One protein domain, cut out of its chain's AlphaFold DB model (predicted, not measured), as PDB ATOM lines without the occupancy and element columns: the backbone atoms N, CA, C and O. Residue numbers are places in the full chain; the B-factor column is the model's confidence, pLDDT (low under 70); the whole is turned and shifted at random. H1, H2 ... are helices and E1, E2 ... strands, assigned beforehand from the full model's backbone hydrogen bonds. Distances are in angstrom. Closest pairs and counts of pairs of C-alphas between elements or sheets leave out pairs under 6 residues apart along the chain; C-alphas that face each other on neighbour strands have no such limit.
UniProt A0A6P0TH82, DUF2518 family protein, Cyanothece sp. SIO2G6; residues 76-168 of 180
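Overview. This is residues 76 to 168 of the 180 residues of the protein "DUF2518 family protein" of Cyanothece sp. SIO2G6 (UniProt A0A6P0TH82). A twisted sheet of five strands has one helix, H1, packed slantwise over one face, and the long hairpin of E3 and E4 runs along the length of the domain to its turn at residues 131 to 137. The short helix H2 sits by the bend of E4, and a long link without a named element, residues 109 to 120, leads from H1 back to E3. The printed part has 93 residues, with two named helices and five named strands in the order E1 E2 H1 E3 E4 E5 H2; the class is mixed, helices and strands. The sheet is mixed, in the order E1, E2, E3, E4, E5, with E2 and E3 parallel and the other neighbours antiparallel. The whole is compact, with a radius of gyration of the C-alphas of 13.9 A, yet elongated, spanning 44 by 25 by 18 A.

Along the chain. In the sheet, E3 is residues 121 to 130, 28.8 A long, and E4 is residues 138 to 148, 30.5 A long, bending by 51 degrees at residue 142. E2 is residues 84 to 88, 13.7 A, and E5 is residues 158 to 161, 10.0 A. E1, residues 76 to 79, is 7.2 A long and begins at C-alpha 76 (145.362, 130.809, 114.435). H1, residues 95 to 108, is 19.7 A long, from C-alpha 95 at (160.739, 121.333, 107.717). H2, residues 163 to 166, is 5.0 A long and ends at C-alpha 166 (160.221, 126.429, 102.421).

Arrangement. E3 and E4 are an antiparallel hairpin at 162 degrees, with N 124 and O 145 3.0 A apart, within hydrogen-bond range. E4 and E5, also a hairpin, have N 144 and O 160 at 2.8 A; E3, E4 and E5 form a meander, each strand the antiparallel neighbour of the one before. E2 and E3 are parallel at 27 degrees, with N 87 and O 125 at 2.8 A. E2, H1 and E3 form a strand-helix-strand unit, two parallel neighbour strands with a helix between, its crossover right-handed. The edge strand E1 makes a hairpin with E2, N 77 and O 86 being 2.8 A apart. H1 is on the sheet at a height of 8.2 A, over E3 and E4, slantwise at 53 degrees to E4 on the local plane; the closest C-alphas of H1 and E4 are those of Leu 102 and Val 145, 6.1 A apart. The closest C-alphas of E4 and H2 are those of Leu 142 and Ser 165, 5.6 A apart. Every O i to N i+4 pair in H1 is within hydrogen-bond range; H2 is too short for one, and its one O i to N i+3 pair is within range.

Size, cuts and confidence. The two C-alphas farthest apart are those of Val 118 and Leu 134, at 45.3 A. The printed part has no cut, and the link from H1 to E3 is long, 12 residues. The mean pLDDT of the printed part is 88.6; residues 113 to 116 and residue 152 are under 70.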
ATOM      1  N   VAL A  76     146.481 131.021 115.362       95.50
ATOM      2  CA  VAL A  76     145.362 130.809 114.435       95.50
ATOM      3  C   VAL A  76     144.975 132.159 113.842       95.50
ATOM      4  O   VAL A  76     144.544 133.057 114.556       95.50
ATOM      5  N   THR A  77     145.147 132.314 112.533       94.81
ATOM      6  CA  THR A  77     144.835 133.570 111.829       94.81
ATOM      7  C   THR A  77     143.525 133.524 111.061       94.81
ATOM      8  O   THR A  77     142.979 134.569 110.715       94.81
ATOM      9  N   PHE A  78     143.025 132.325 110.779       94.06
ATOM     10  CA  PHE A  78     141.719 132.116 110.181       94.06
ATOM     11  C   PHE A  78     141.157 130.780 110.649       94.06
ATOM     12  O   PHE A  78     141.883 129.791 110.719       94.06
ATOM     13  N   ASP A  79     139.862 130.758 110.923       90.81
ATOM     14  CA  ASP A  79     139.094 129.557 111.216       90.81
ATOM     15  C   ASP A  79     137.676 129.788 110.689       90.81
ATOM     16  O   ASP A  79     137.050 130.806 111.002       90.81
ATOM     17  N   ASN A  80     137.183 128.883 109.844       88.19
ATOM     18  CA  ASN A  80     135.825 128.969 109.311       88.19
ATOM     19  C   ASN A  80     134.768 128.330 110.230       88.19
ATOM     20  O   ASN A  80     133.593 128.286 109.866       88.19
ATOM     21  N   GLY A  81     135.164 127.817 111.398       81.56
ATOM     22  CA  GLY A  81     134.300 127.121 112.351       81.56
ATOM     23  C   GLY A  81     133.786 125.767 111.851       81.56
ATOM     24  O   GLY A  81     132.811 125.242 112.402       81.56
ATOM     25  N   MET A  82     134.393 125.232 110.788       82.56
ATOM     26  CA  MET A  82     134.041 123.977 110.125       82.56
ATOM     27  C   MET A  82     135.312 123.161 109.832       82.56
ATOM     28  O   MET A  82     135.987 122.711 110.751       82.56
ATOM     29  N   SER A  83     135.639 122.945 108.557       87.12
ATOM     30  CA  SER A  83     136.683 122.029 108.098       87.12
ATOM     31  C   SER A  83     138.005 122.712 107.740       87.12
ATOM     32  O   SER A  83     138.906 122.038 107.240       87.12
ATOM     33  N   GLN A  84     138.164 124.021 107.968       90.19
ATOM     34  CA  GLN A  84     139.382 124.726 107.575       90.19
ATOM     35  C   GLN A  84     139.861 125.748 108.605       90.19
ATOM     36  O   GLN A  84     139.147 126.685 108.956       90.19
ATOM     37  N   ALA A  85     141.139 125.632 108.958       94.12
ATOM     38  CA  ALA A  85     141.863 126.627 109.734       94.12
ATOM     39  C   ALA A  85     143.199 126.982 109.067       94.12
ATOM     40  O   ALA A  85     143.790 126.185 108.332       94.12
ATOM     41  N   VAL A  86     143.684 128.193 109.326       96.62
ATOM     42  CA  VAL A  86     144.995 128.671 108.883       96.62
ATOM     43  C   VAL A  86     145.776 129.183 110.080       96.62
ATOM     44  O   VAL A  86     145.368 130.140 110.745       96.62
ATOM     45  N   ILE A  87     146.935 128.581 110.311       97.56
ATOM     46  CA  ILE A  87     147.882 128.982 111.346       97.56
ATOM     47  C   ILE A  87     149.019 129.808 110.742       97.56
ATOM     48  O   ILE A  87     149.434 129.577 109.606       97.56
ATOM     49  N   ALA A  88     149.520 130.772 111.502       97.19
ATOM     50  CA  ALA A  88     150.730 131.516 111.210       97.19
ATOM     51  C   ALA A  88     151.907 130.935 111.997       97.19
ATOM     52  O   ALA A  88     151.800 130.741 113.210       97.19
ATOM     53  N   VAL A  89     153.014 130.700 111.296       96.62
ATOM     54  CA  VAL A  89     154.295 130.248 111.850       96.62
ATOM     55  C   VAL A  89     155.408 131.252 111.514       96.62
ATOM     56  O   VAL A  89     155.289 131.985 110.520       96.62
ATOM     57  N   PRO A  90     156.485 131.316 112.316       94.31
ATOM     58  CA  PRO A  90     157.643 132.158 112.031       94.31
ATOM     59  C   PRO A  90     158.248 131.880 110.644       94.31
ATOM     60  O   PRO A  90     158.250 130.728 110.204       94.31
ATOM     61  N   PRO A  91     158.818 132.895 109.970       92.75
ATOM     62  CA  PRO A  91     159.445 132.720 108.659       92.75
ATOM     63  C   PRO A  91     160.784 131.967 108.724       92.75
ATOM     64  O   PRO A  91     161.396 131.740 107.698       92.75
ATOM     65  N   THR A  92     161.249 131.567 109.909       93.00
ATOM     66  CA  THR A  92     162.518 130.849 110.138       93.00
ATOM     67  C   THR A  92     162.307 129.384 110.548       93.00
ATOM     68  O   THR A  92     163.194 128.767 111.153       93.00
ATOM     69  N   VAL A  93     161.103 128.852 110.310       93.88
ATOM     70  CA  VAL A  93     160.708 127.477 110.653       93.88
ATOM     71  C   VAL A  93     161.428 126.456 109.769       93.88
ATOM     72  O   VAL A  93     161.577 126.667 108.565       93.88
ATOM     73  N   THR A  94     161.877 125.342 110.349       94.06
ATOM     74  CA  THR A  94     162.434 124.214 109.577       94.06
ATOM     75  C   THR A  94     161.343 123.247 109.132       94.06
ATOM     76  O   THR A  94     160.231 123.243 109.652       94.06
ATOM     77  N   GLU A  95     161.665 122.368 108.185       94.06
ATOM     78  CA  GLU A  95     160.739 121.333 107.717       94.06
ATOM     79  C   GLU A  95     160.259 120.410 108.855       94.06
ATOM     80  O   GLU A  95     159.066 120.126 108.963       94.06
ATOM     81  N   SER A  96     161.166 120.004 109.752       94.06
ATOM     82  CA  SER A  96     160.839 119.143 110.895       94.06
ATOM     83  C   SER A  96     159.977 119.848 111.943       94.06
ATOM     84  O   SER A  96     159.018 119.262 112.445       94.06
ATOM     85  N   GLU A  97     160.279 121.111 112.253       95.50
ATOM     86  CA  GLU A  97     159.457 121.933 113.147       95.50
ATOM     87  C   GLU A  97     158.072 122.170 112.543       95.50
ATOM     88  O   GLU A  97     157.073 122.127 113.260       95.50
ATOM     89  N   LEU A  98     157.989 122.391 111.228       96.44
ATOM     90  CA  LEU A  98     156.725 122.598 110.533       96.44
ATOM     91  C   LEU A  98     155.852 121.341 110.558       96.44
ATOM     92  O   LEU A  98     154.664 121.459 110.856       96.44
ATOM     93  N   ASP A  99     156.411 120.157 110.292       96.31
ATOM     94  CA  ASP A  99     155.678 118.887 110.398       96.31
ATOM     95  C   ASP A  99     155.140 118.682 111.821       96.31
ATOM     96  O   ASP A  99     153.933 118.492 112.008       96.31
ATOM     97  N   ALA A 100     155.997 118.831 112.836       95.12
ATOM     98  CA  ALA A 100     155.599 118.709 114.237       95.12
ATOM     99  C   ALA A 100     154.515 119.732 114.619       95.12
ATOM    100  O   ALA A 100     153.532 119.390 115.279       95.12
ATOM    101  N   THR A 101     154.648 120.975 114.149       96.00
ATOM    102  CA  THR A 101     153.702 122.064 114.423       96.00
ATOM    103  C   THR A 101     152.363 121.854 113.730       96.00
ATOM    104  O   THR A 101     151.319 122.083 114.338       96.00
ATOM    105  N   LEU A 102     152.354 121.383 112.482       95.94
ATOM    106  CA  LEU A 102     151.124 121.033 111.772       95.94
ATOM    107  C   LEU A 102     150.383 119.912 112.503       95.94
ATOM    108  O   LEU A 102     149.183 120.033 112.746       95.94
ATOM    109  N   ARG A 103     151.086 118.859 112.933       93.69
ATOM    110  CA  ARG A 103     150.485 117.780 113.733       93.69
ATOM    111  C   ARG A 103     149.951 118.291 115.072       93.69
ATOM    112  O   ARG A 103     148.836 117.942 115.454       93.69
ATOM    113  N   GLN A 104     150.692 119.164 115.756       92.81
ATOM    114  CA  GLN A 104     150.238 119.774 117.006       92.81
ATOM    115  C   GLN A 104     148.977 120.611 116.784       92.81
ATOM    116  O   GLN A 104     148.021 120.530 117.554       92.81
ATOM    117  N   ALA A 105     148.958 121.417 115.725       93.19
ATOM    118  CA  ALA A 105     147.813 122.237 115.367       93.19
ATOM    119  C   ALA A 105     146.597 121.385 115.001       93.19
ATOM    120  O   ALA A 105     145.486 121.694 115.425       93.19
ATOM    121  N   ALA A 106     146.802 120.274 114.294       91.06
ATOM    122  CA  ALA A 106     145.751 119.308 114.022       91.06
ATOM    123  C   ALA A 106     145.155 118.735 115.314       91.06
ATOM    124  O   ALA A 106     143.939 118.618 115.396       91.06
ATOM    125  N   LEU A 107     145.960 118.408 116.329       88.62
ATOM    126  CA  LEU A 107     145.460 117.936 117.629       88.62
ATOM    127  C   LEU A 107     144.707 119.030 118.398       88.62
ATOM    128  O   LEU A 107     143.618 118.782 118.922       88.62
ATOM    129  N   ASN A 108     145.263 120.242 118.437       89.06
ATOM    130  CA  ASN A 108     144.719 121.356 119.216       89.06
ATOM    131  C   ASN A 108     143.412 121.894 118.638       89.06
ATOM    132  O   ASN A 108     142.501 122.234 119.386       89.06
ATOM    133  N   LEU A 109     143.310 121.956 117.311       88.19
ATOM    134  CA  LEU A 109     142.143 122.488 116.614       88.19
ATOM    135  C   LEU A 109     141.074 121.412 116.362       88.19
ATOM    136  O   LEU A 109     140.154 121.639 115.585       88.19
ATOM    137  N   PHE A 110     141.155 120.249 117.031       79.06
ATOM    138  CA  PHE A 110     140.116 119.218 116.967       79.06
ATOM    139  C   PHE A 110     138.742 119.812 117.314       79.06
ATOM    140  O   PHE A 110     138.449 120.088 118.477       79.06
ATOM    141  N   SER A 111     137.874 119.954 116.315       74.06
ATOM    142  CA  SER A 111     136.484 120.348 116.514       74.06
ATOM    143  C   SER A 111     135.632 119.866 115.351       74.06
ATOM    144  O   SER A 111     135.975 120.113 114.203       74.06
ATOM    145  N   LEU A 112     134.494 119.230 115.642       70.25
ATOM    146  CA  LEU A 112     133.473 118.899 114.638       70.25
ATOM    147  C   LEU A 112     132.812 120.153 114.032       70.25
ATOM    148  O   LEU A 112     132.126 120.051 113.022       70.25
ATOM    149  N   GLY A 113     133.009 121.339 114.619       67.88
ATOM    150  CA  GLY A 113     132.366 122.570 114.165       67.88
ATOM    151  C   GLY A 113     130.842 122.552 114.337       67.88
ATOM    152  O   GLY A 113     130.248 121.594 114.824       67.88
ATOM    153  N   ARG A 114     130.175 123.647 113.951       68.88
ATOM    154  CA  ARG A 114     128.696 123.747 114.016       68.88
ATOM    155  C   ARG A 114     127.995 123.128 112.807       68.88
ATOM    156  O   ARG A 114     126.812 122.818 112.884       68.88
ATOM    157  N   ALA A 115     128.722 122.996 111.706       68.06
ATOM    158  CA  ALA A 115     128.221 122.498 110.430       68.06
ATOM    159  C   ALA A 115     129.123 121.404 109.834       68.06
ATOM    160  O   ALA A 115     128.962 121.055 108.669       68.06
ATOM    161  N   GLY A 116     130.073 120.869 110.609       65.00
ATOM    162  CA  GLY A 116     130.953 119.816 110.121       65.00
ATOM    163  C   GLY A 116     130.244 118.469 110.052       65.00
ATOM    164  O   GLY A 116     129.411 118.113 110.889       65.00
ATOM    165  N   ASN A 117     130.590 117.715 109.018       71.50
ATOM    166  CA  ASN A 117     130.137 116.350 108.821       71.50
ATOM    167  C   ASN A 117     131.191 115.377 109.370       71.50
ATOM    168  O   ASN A 117     132.387 115.586 109.194       71.50
ATOM    169  N   VAL A 118     130.758 114.272 109.980       71.38
ATOM    170  CA  VAL A 118     131.641 113.194 110.470       71.38
ATOM    171  C   VAL A 118     132.525 112.624 109.346       71.38
ATOM    172  O   VAL A 118     133.636 112.168 109.602       71.38
ATOM    173  N   ASN A 119     132.059 112.697 108.096       75.75
ATOM    174  CA  ASN A 119     132.793 112.242 106.914       75.75
ATOM    175  C   ASN A 119     133.720 113.307 106.299       75.75
ATOM    176  O   ASN A 119     134.470 113.000 105.371       75.75
ATOM    177  N   GLU A 120     133.667 114.556 106.767       77.44
ATOM    178  CA  GLU A 120     134.560 115.611 106.295       77.44
ATOM    179  C   GLU A 120     135.921 115.546 106.993       77.44
ATOM    180  O   GLU A 120     136.062 115.101 108.135       77.44
ATOM    181  N   LYS A 121     136.953 116.000 106.279       84.50
ATOM    182  CA  LYS A 121     138.308 116.115 106.817       84.50
ATOM    183  C   LYS A 121     138.591 117.563 107.183       84.50
ATOM    184  O   LYS A 121     138.341 118.459 106.380       84.50
ATOM    185  N   MET A 122     139.163 117.776 108.363       87.56
ATOM    186  CA  MET A 122     139.720 119.069 108.737       87.56
ATOM    187  C   MET A 122     141.034 119.286 107.998       87.56
ATOM    188  O   MET A 122     141.874 118.385 107.946       87.56
ATOM    189  N   ILE A 123     141.214 120.491 107.467       92.94
ATOM    190  CA  ILE A 123     142.438 120.950 106.825       92.94
ATOM    191  C   ILE A 123     142.995 122.113 107.641       92.94
ATOM    192  O   ILE A 123     142.386 123.183 107.703       92.94
ATOM    193  N   VAL A 124     144.173 121.925 108.227       95.06
ATOM    194  CA  VAL A 124     144.926 123.010 108.864       95.06
ATOM    195  C   VAL A 124     146.070 123.390 107.938       95.06
ATOM    196  O   VAL A 124     146.892 122.547 107.592       95.06
ATOM    197  N   ARG A 125     146.113 124.650 107.505       96.81
ATOM    198  CA  ARG A 125     147.174 125.170 106.629       96.81
ATOM    199  C   ARG A 125     148.130 126.037 107.425       96.81
ATOM    200  O   ARG A 125     147.678 126.919 108.150       96.81
ATOM    201  N   ALA A 126     149.426 125.840 107.247       97.44
ATOM    202  CA  ALA A 126     150.435 126.726 107.806       97.44
ATOM    203  C   ALA A 126     150.843 127.781 106.780       97.44
ATOM    204  O   ALA A 126     151.138 127.466 105.624       97.44
ATOM    205  N   ARG A 127     150.877 129.039 107.216       97.00
ATOM    206  CA  ARG A 127     151.427 130.157 106.452       97.00
ATOM    207  C   ARG A 127     152.435 130.944 107.269       97.00
ATOM    208  O   ARG A 127     152.390 130.943 108.493       97.00
ATOM    209  N   THR A 128     153.277 131.691 106.583       96.12
ATOM    210  CA  THR A 128     154.084 132.755 107.168       96.12
ATOM    211  C   THR A 128     153.868 134.060 106.402       96.12
ATOM    212  O   THR A 128     153.206 134.073 105.360       96.12
ATOM    213  N   LEU A 129     154.382 135.163 106.938       94.00
ATOM    214  CA  LEU A 129     154.433 136.455 106.262       94.00
ATOM    215  C   LEU A 129     155.894 136.772 105.959       94.00
ATOM    216  O   LEU A 129     156.719 136.836 106.867       94.00
ATOM    217  N   LEU A 130     156.200 136.959 104.679       92.75
ATOM    218  CA  LEU A 130     157.504 137.426 104.228       92.75
ATOM    219  C   LEU A 130     157.476 138.940 104.047       92.75
ATOM    220  O   LEU A 130     156.497 139.494 103.546       92.75
ATOM    221  N   HIS A 131     158.582 139.584 104.408       90.94
ATOM    222  CA  HIS A 131     158.786 141.024 104.281       90.94
ATOM    223  C   HIS A 131     159.964 141.298 103.334       90.94
ATOM    224  O   HIS A 131     161.062 141.591 103.805       90.94
ATOM    225  N   PRO A 132     159.785 141.141 102.007       86.06
ATOM    226  CA  PRO A 132     160.876 141.312 101.046       86.06
ATOM    227  C   PRO A 132     161.360 142.766 100.951       86.06
ATOM    228  O   PRO A 132     162.542 143.008 100.731       86.06
ATOM    229  N   GLU A 133     160.454 143.729 101.136       88.44
ATOM    230  CA  GLU A 133     160.730 145.163 101.072       88.44
ATOM    231  C   GLU A 133     160.003 145.896 102.205       88.44
ATOM    232  O   GLU A 133     158.995 145.423 102.740       88.44
ATOM    233  N   LEU A 134     160.497 147.084 102.564       87.12
ATOM    234  CA  LEU A 134     159.887 147.903 103.608       87.12
ATOM    235  C   LEU A 134     158.445 148.274 103.227       87.12
ATOM    236  O   LEU A 134     158.200 148.895 102.198       87.12
ATOM    237  N   GLY A 135     157.489 147.911 104.083       89.50
ATOM    238  CA  GLY A 135     156.065 148.179 103.857       89.50
ATOM    239  C   GLY A 135     155.350 147.166 102.953       89.50
ATOM    240  O   GLY A 135     154.138 147.278 102.781       89.50
ATOM    241  N   VAL A 136     156.048 146.150 102.432       90.12
ATOM    242  CA  VAL A 136     155.456 145.069 101.629       90.12
ATOM    243  C   VAL A 136     155.458 143.776 102.437       90.12
ATOM    244  O   VAL A 136     156.474 143.371 102.994       90.12
ATOM    245  N   SER A 137     154.299 143.121 102.526       92.00
ATOM    246  CA  SER A 137     154.149 141.833 103.211       92.00
ATOM    247  C   SER A 137     153.431 140.847 102.305       92.00
ATOM    248  O   SER A 137     152.367 141.165 101.771       92.00
ATOM    249  N   ILE A 138     153.991 139.652 102.145       92.19
ATOM    250  CA  ILE A 138     153.448 138.620 101.262       92.19
ATOM    251  C   ILE A 138     153.168 137.360 102.087       92.19
ATOM    252  O   ILE A 138     154.089 136.825 102.708       92.19
ATOM    253  N   PRO A 139     151.917 136.867 102.128       94.19
ATOM    254  CA  PRO A 139     151.616 135.596 102.764       94.19
ATOM    255  C   PRO A 139     152.125 134.436 101.910       94.19
ATOM    256  O   PRO A 139     151.810 134.345 100.723       94.19
ATOM    257  N   LEU A 140     152.849 133.513 102.536       96.19
ATOM    258  CA  LEU A 140     153.361 132.302 101.903       96.19
ATOM    259  C   LEU A 140     152.868 131.074 102.668       96.19
ATOM    260  O   LEU A 140     153.077 130.969 103.874       96.19
ATOM    261  N   TYR A 141     152.201 130.148 101.980       96.88
ATOM    262  CA  TYR A 141     151.809 128.866 102.569       96.88
ATOM    263  C   TYR A 141     152.982 127.892 102.530       96.88
ATOM    264  O   TYR A 141     153.652 127.787 101.511       96.88
ATOM    265  N   LEU A 142     153.209 127.171 103.625       96.81
ATOM    266  CA  LEU A 142     154.363 126.276 103.781       96.81
ATOM    267  C   LEU A 142     153.972 124.795 103.794       96.81
ATOM    268  O   LEU A 142     154.805 123.928 103.551       96.81
ATOM    269  N   GLY A 143     152.703 124.503 104.070       96.69
ATOM    270  CA  GLY A 143     152.174 123.149 104.074       96.69
ATOM    271  C   GLY A 143     150.762 123.078 104.639       96.69
ATOM    272  O   GLY A 143     150.188 124.078 105.091       96.69
ATOM    273  N   ASP A 144     150.204 121.877 104.624       96.56
ATOM    274  CA  ASP A 144     148.911 121.558 105.205       96.56
ATOM    275  C   ASP A 144     148.902 120.183 105.871       96.56
ATOM    276  O   ASP A 144     149.710 119.308 105.571       96.56
ATOM    277  N   VAL A 145     147.970 119.999 106.798       95.12
ATOM    278  CA  VAL A 145     147.648 118.699 107.378       95.12
ATOM    279  C   VAL A 145     146.163 118.433 107.223       95.12
ATOM    280  O   VAL A 145     145.323 119.303 107.479       95.12
ATOM    281  N   LYS A 146     145.842 117.211 106.798       92.44
ATOM    282  CA  LYS A 146     144.477 116.715 106.631       92.44
ATOM    283  C   LYS A 146     144.231 115.566 107.587       92.44
ATOM    284  O   LYS A 146     145.013 114.617 107.633       92.44
ATOM    285  N   ARG A 147     143.113 115.629 108.298       88.31
ATOM    286  CA  ARG A 147     142.733 114.623 109.294       88.31
ATOM    287  C   ARG A 147     141.227 114.464 109.407       88.31
ATOM    288  O   ARG A 147     140.474 115.348 109.002       88.31
ATOM    289  N   SER A 148     140.783 113.351 109.969       83.25
ATOM    290  CA  SER A 148     139.372 113.099 110.254       83.25
ATOM    291  C   SER A 148     138.801 114.099 111.269       83.25
ATOM    292  O   SER A 148     139.492 114.536 112.194       83.25
ATOM    293  N   LEU A 149     137.526 114.466 111.119       78.94
ATOM    294  CA  LEU A 149     136.763 115.186 112.146       78.94
ATOM    295  C   LEU A 149     136.164 114.246 113.205       78.94
ATOM    296  O   LEU A 149     135.831 114.688 114.301       78.94
ATOM    297  N   ALA A 150     136.058 112.952 112.899       75.44
ATOM    298  CA  ALA A 150     135.433 111.952 113.762       75.44
ATOM    299  C   ALA A 150     136.387 111.367 114.815       75.44
ATOM    300  O   ALA A 150     135.948 110.955 115.886       75.44
ATOM    301  N   VAL A 151     137.687 111.309 114.505       76.44
ATOM    302  CA  VAL A 151     138.705 110.627 115.319       76.44
ATOM    303  C   VAL A 151     139.716 111.644 115.830       76.44
ATOM    304  O   VAL A 151     140.294 112.396 115.046       76.44
ATOM    305  N   ARG A 152     139.894 111.703 117.157       68.94
ATOM    306  CA  ARG A 152     140.785 112.682 117.800       68.94
ATOM    307  C   ARG A 152     142.256 112.346 117.630       68.94
ATOM    308  O   ARG A 152     143.042 113.220 117.276       68.94
ATOM    309  N   GLU A 153     142.591 111.087 117.852       71.06
ATOM    310  CA  GLU A 153     143.916 110.526 117.617       71.06
ATOM    311  C   GLU A 153     143.869 109.785 116.284       71.06
ATOM    312  O   GLU A 153     143.607 108.588 116.211       71.06
ATOM    313  N   ASP A 154     143.984 110.551 115.203       72.19
ATOM    314  CA  ASP A 154     144.006 110.003 113.853       72.19
ATOM    315  C   ASP A 154     145.439 109.554 113.530       72.19
ATOM    316  O   ASP A 154     146.323 110.375 113.319       72.19
ATOM    317  N   GLU A 155     145.709 108.251 113.509       71.25
ATOM    318  CA  GLU A 155     147.023 107.743 113.082       71.25
ATOM    319  C   GLU A 155     147.258 107.936 111.571       71.25
ATOM    320  O   GLU A 155     148.383 107.819 111.088       71.25
ATOM    321  N   GLN A 156     146.211 108.273 110.812       76.69
ATOM    322  CA  GLN A 156     146.221 108.425 109.358       76.69
ATOM    323  C   GLN A 156     146.266 109.899 108.918       76.69
ATOM    324  O   GLN A 156     145.895 110.216 107.782       76.69
ATOM    325  N   MET A 157     146.720 110.816 109.787       84.94
ATOM    326  CA  MET A 157     146.909 112.219 109.396       84.94
ATOM    327  C   MET A 157     147.885 112.325 108.223       84.94
ATOM    328  O   MET A 157     149.018 111.844 108.283       84.94
ATOM    329  N   ALA A 158     147.457 113.016 107.171       91.31
ATOM    330  CA  ALA A 158     148.274 113.274 105.998       91.31
ATOM    331  C   ALA A 158     148.843 114.691 106.082       91.31
ATOM    332  O   ALA A 158     148.107 115.663 105.903       91.31
ATOM    333  N   VAL A 159     150.142 114.799 106.360       94.06
ATOM    334  CA  VAL A 159     150.889 116.062 106.299       94.06
ATOM    335  C   VAL A 159     151.470 116.218 104.896       94.06
ATOM    336  O   VAL A 159     152.062 115.286 104.357       94.06
ATOM    337  N   THR A 160     151.282 117.389 104.296       96.44
ATOM    338  CA  THR A 160     151.867 117.777 103.010       96.44
ATOM    339  C   THR A 160     152.666 119.055 103.214       96.44
ATOM    340  O   THR A 160     152.098 120.097 103.533       96.44
ATOM    341  N   LEU A 161     153.979 118.985 103.028       96.00
ATOM    342  CA  LEU A 161     154.865 120.147 103.078       96.00
ATOM    343  C   LEU A 161     155.091 120.679 101.662       96.00
ATOM    344  O   LEU A 161     154.967 119.926 100.695       96.00
ATOM    345  N   TYR A 162     155.396 121.969 101.533       96.62
ATOM    346  CA  TYR A 162     155.654 122.628 100.251       96.62
ATOM    347  C   TYR A 162     157.141 123.031 100.164       96.62
ATOM    348  O   TYR A 162     157.488 124.154 100.544       96.62
ATOM    349  N   PRO A 163     158.035 122.154  99.654       92.81
ATOM    350  CA  PRO A 163     159.484 122.385  99.658       92.81
ATOM    351  C   PRO A 163     159.897 123.676  98.947       92.81
ATOM    352  O   PRO A 163     160.723 124.428  99.453       92.81
ATOM    353  N   GLU A 164     159.250 123.989  97.823       93.50
ATOM    354  CA  GLU A 164     159.507 125.212  97.049       93.50
ATOM    355  C   GLU A 164     159.176 126.494  97.825       93.50
ATOM    356  O   GLU A 164     159.764 127.547  97.595       93.50
ATOM    357  N   SER A 165     158.209 126.425  98.744       92.81
ATOM    358  CA  SER A 165     157.855 127.552  99.614       92.81
ATOM    359  C   SER A 165     158.797 127.633 100.815       92.81
ATOM    360  O   SER A 165     159.209 128.722 101.200       92.81
ATOM    361  N   LEU A 166     159.207 126.489 101.366       91.88
ATOM    362  CA  LEU A 166     160.221 126.429 102.421       91.88
ATOM    363  C   LEU A 166     161.582 126.964 101.949       91.88
ATOM    364  O   LEU A 166     162.266 127.640 102.709       91.88
ATOM    365  N   ALA A 167     161.950 126.739 100.686       91.94
ATOM    366  CA  ALA A 167     163.190 127.252 100.100       91.94
ATOM    367  C   ALA A 167     163.243 128.790  99.986       91.94
ATOM    368  O   ALA A 167     164.323 129.352  99.823       91.94
ATOM    369  N   GLN A 168     162.098 129.477 100.072       91.31
ATOM    370  CA  GLN A 168     162.011 130.944 100.033       91.31
ATOM    371  C   GLN A 168     162.185 131.589 101.415       91.31
ATOM    372  O   GLN A 168     162.178 132.817 101.528       91.31
TER     373      GLN A 168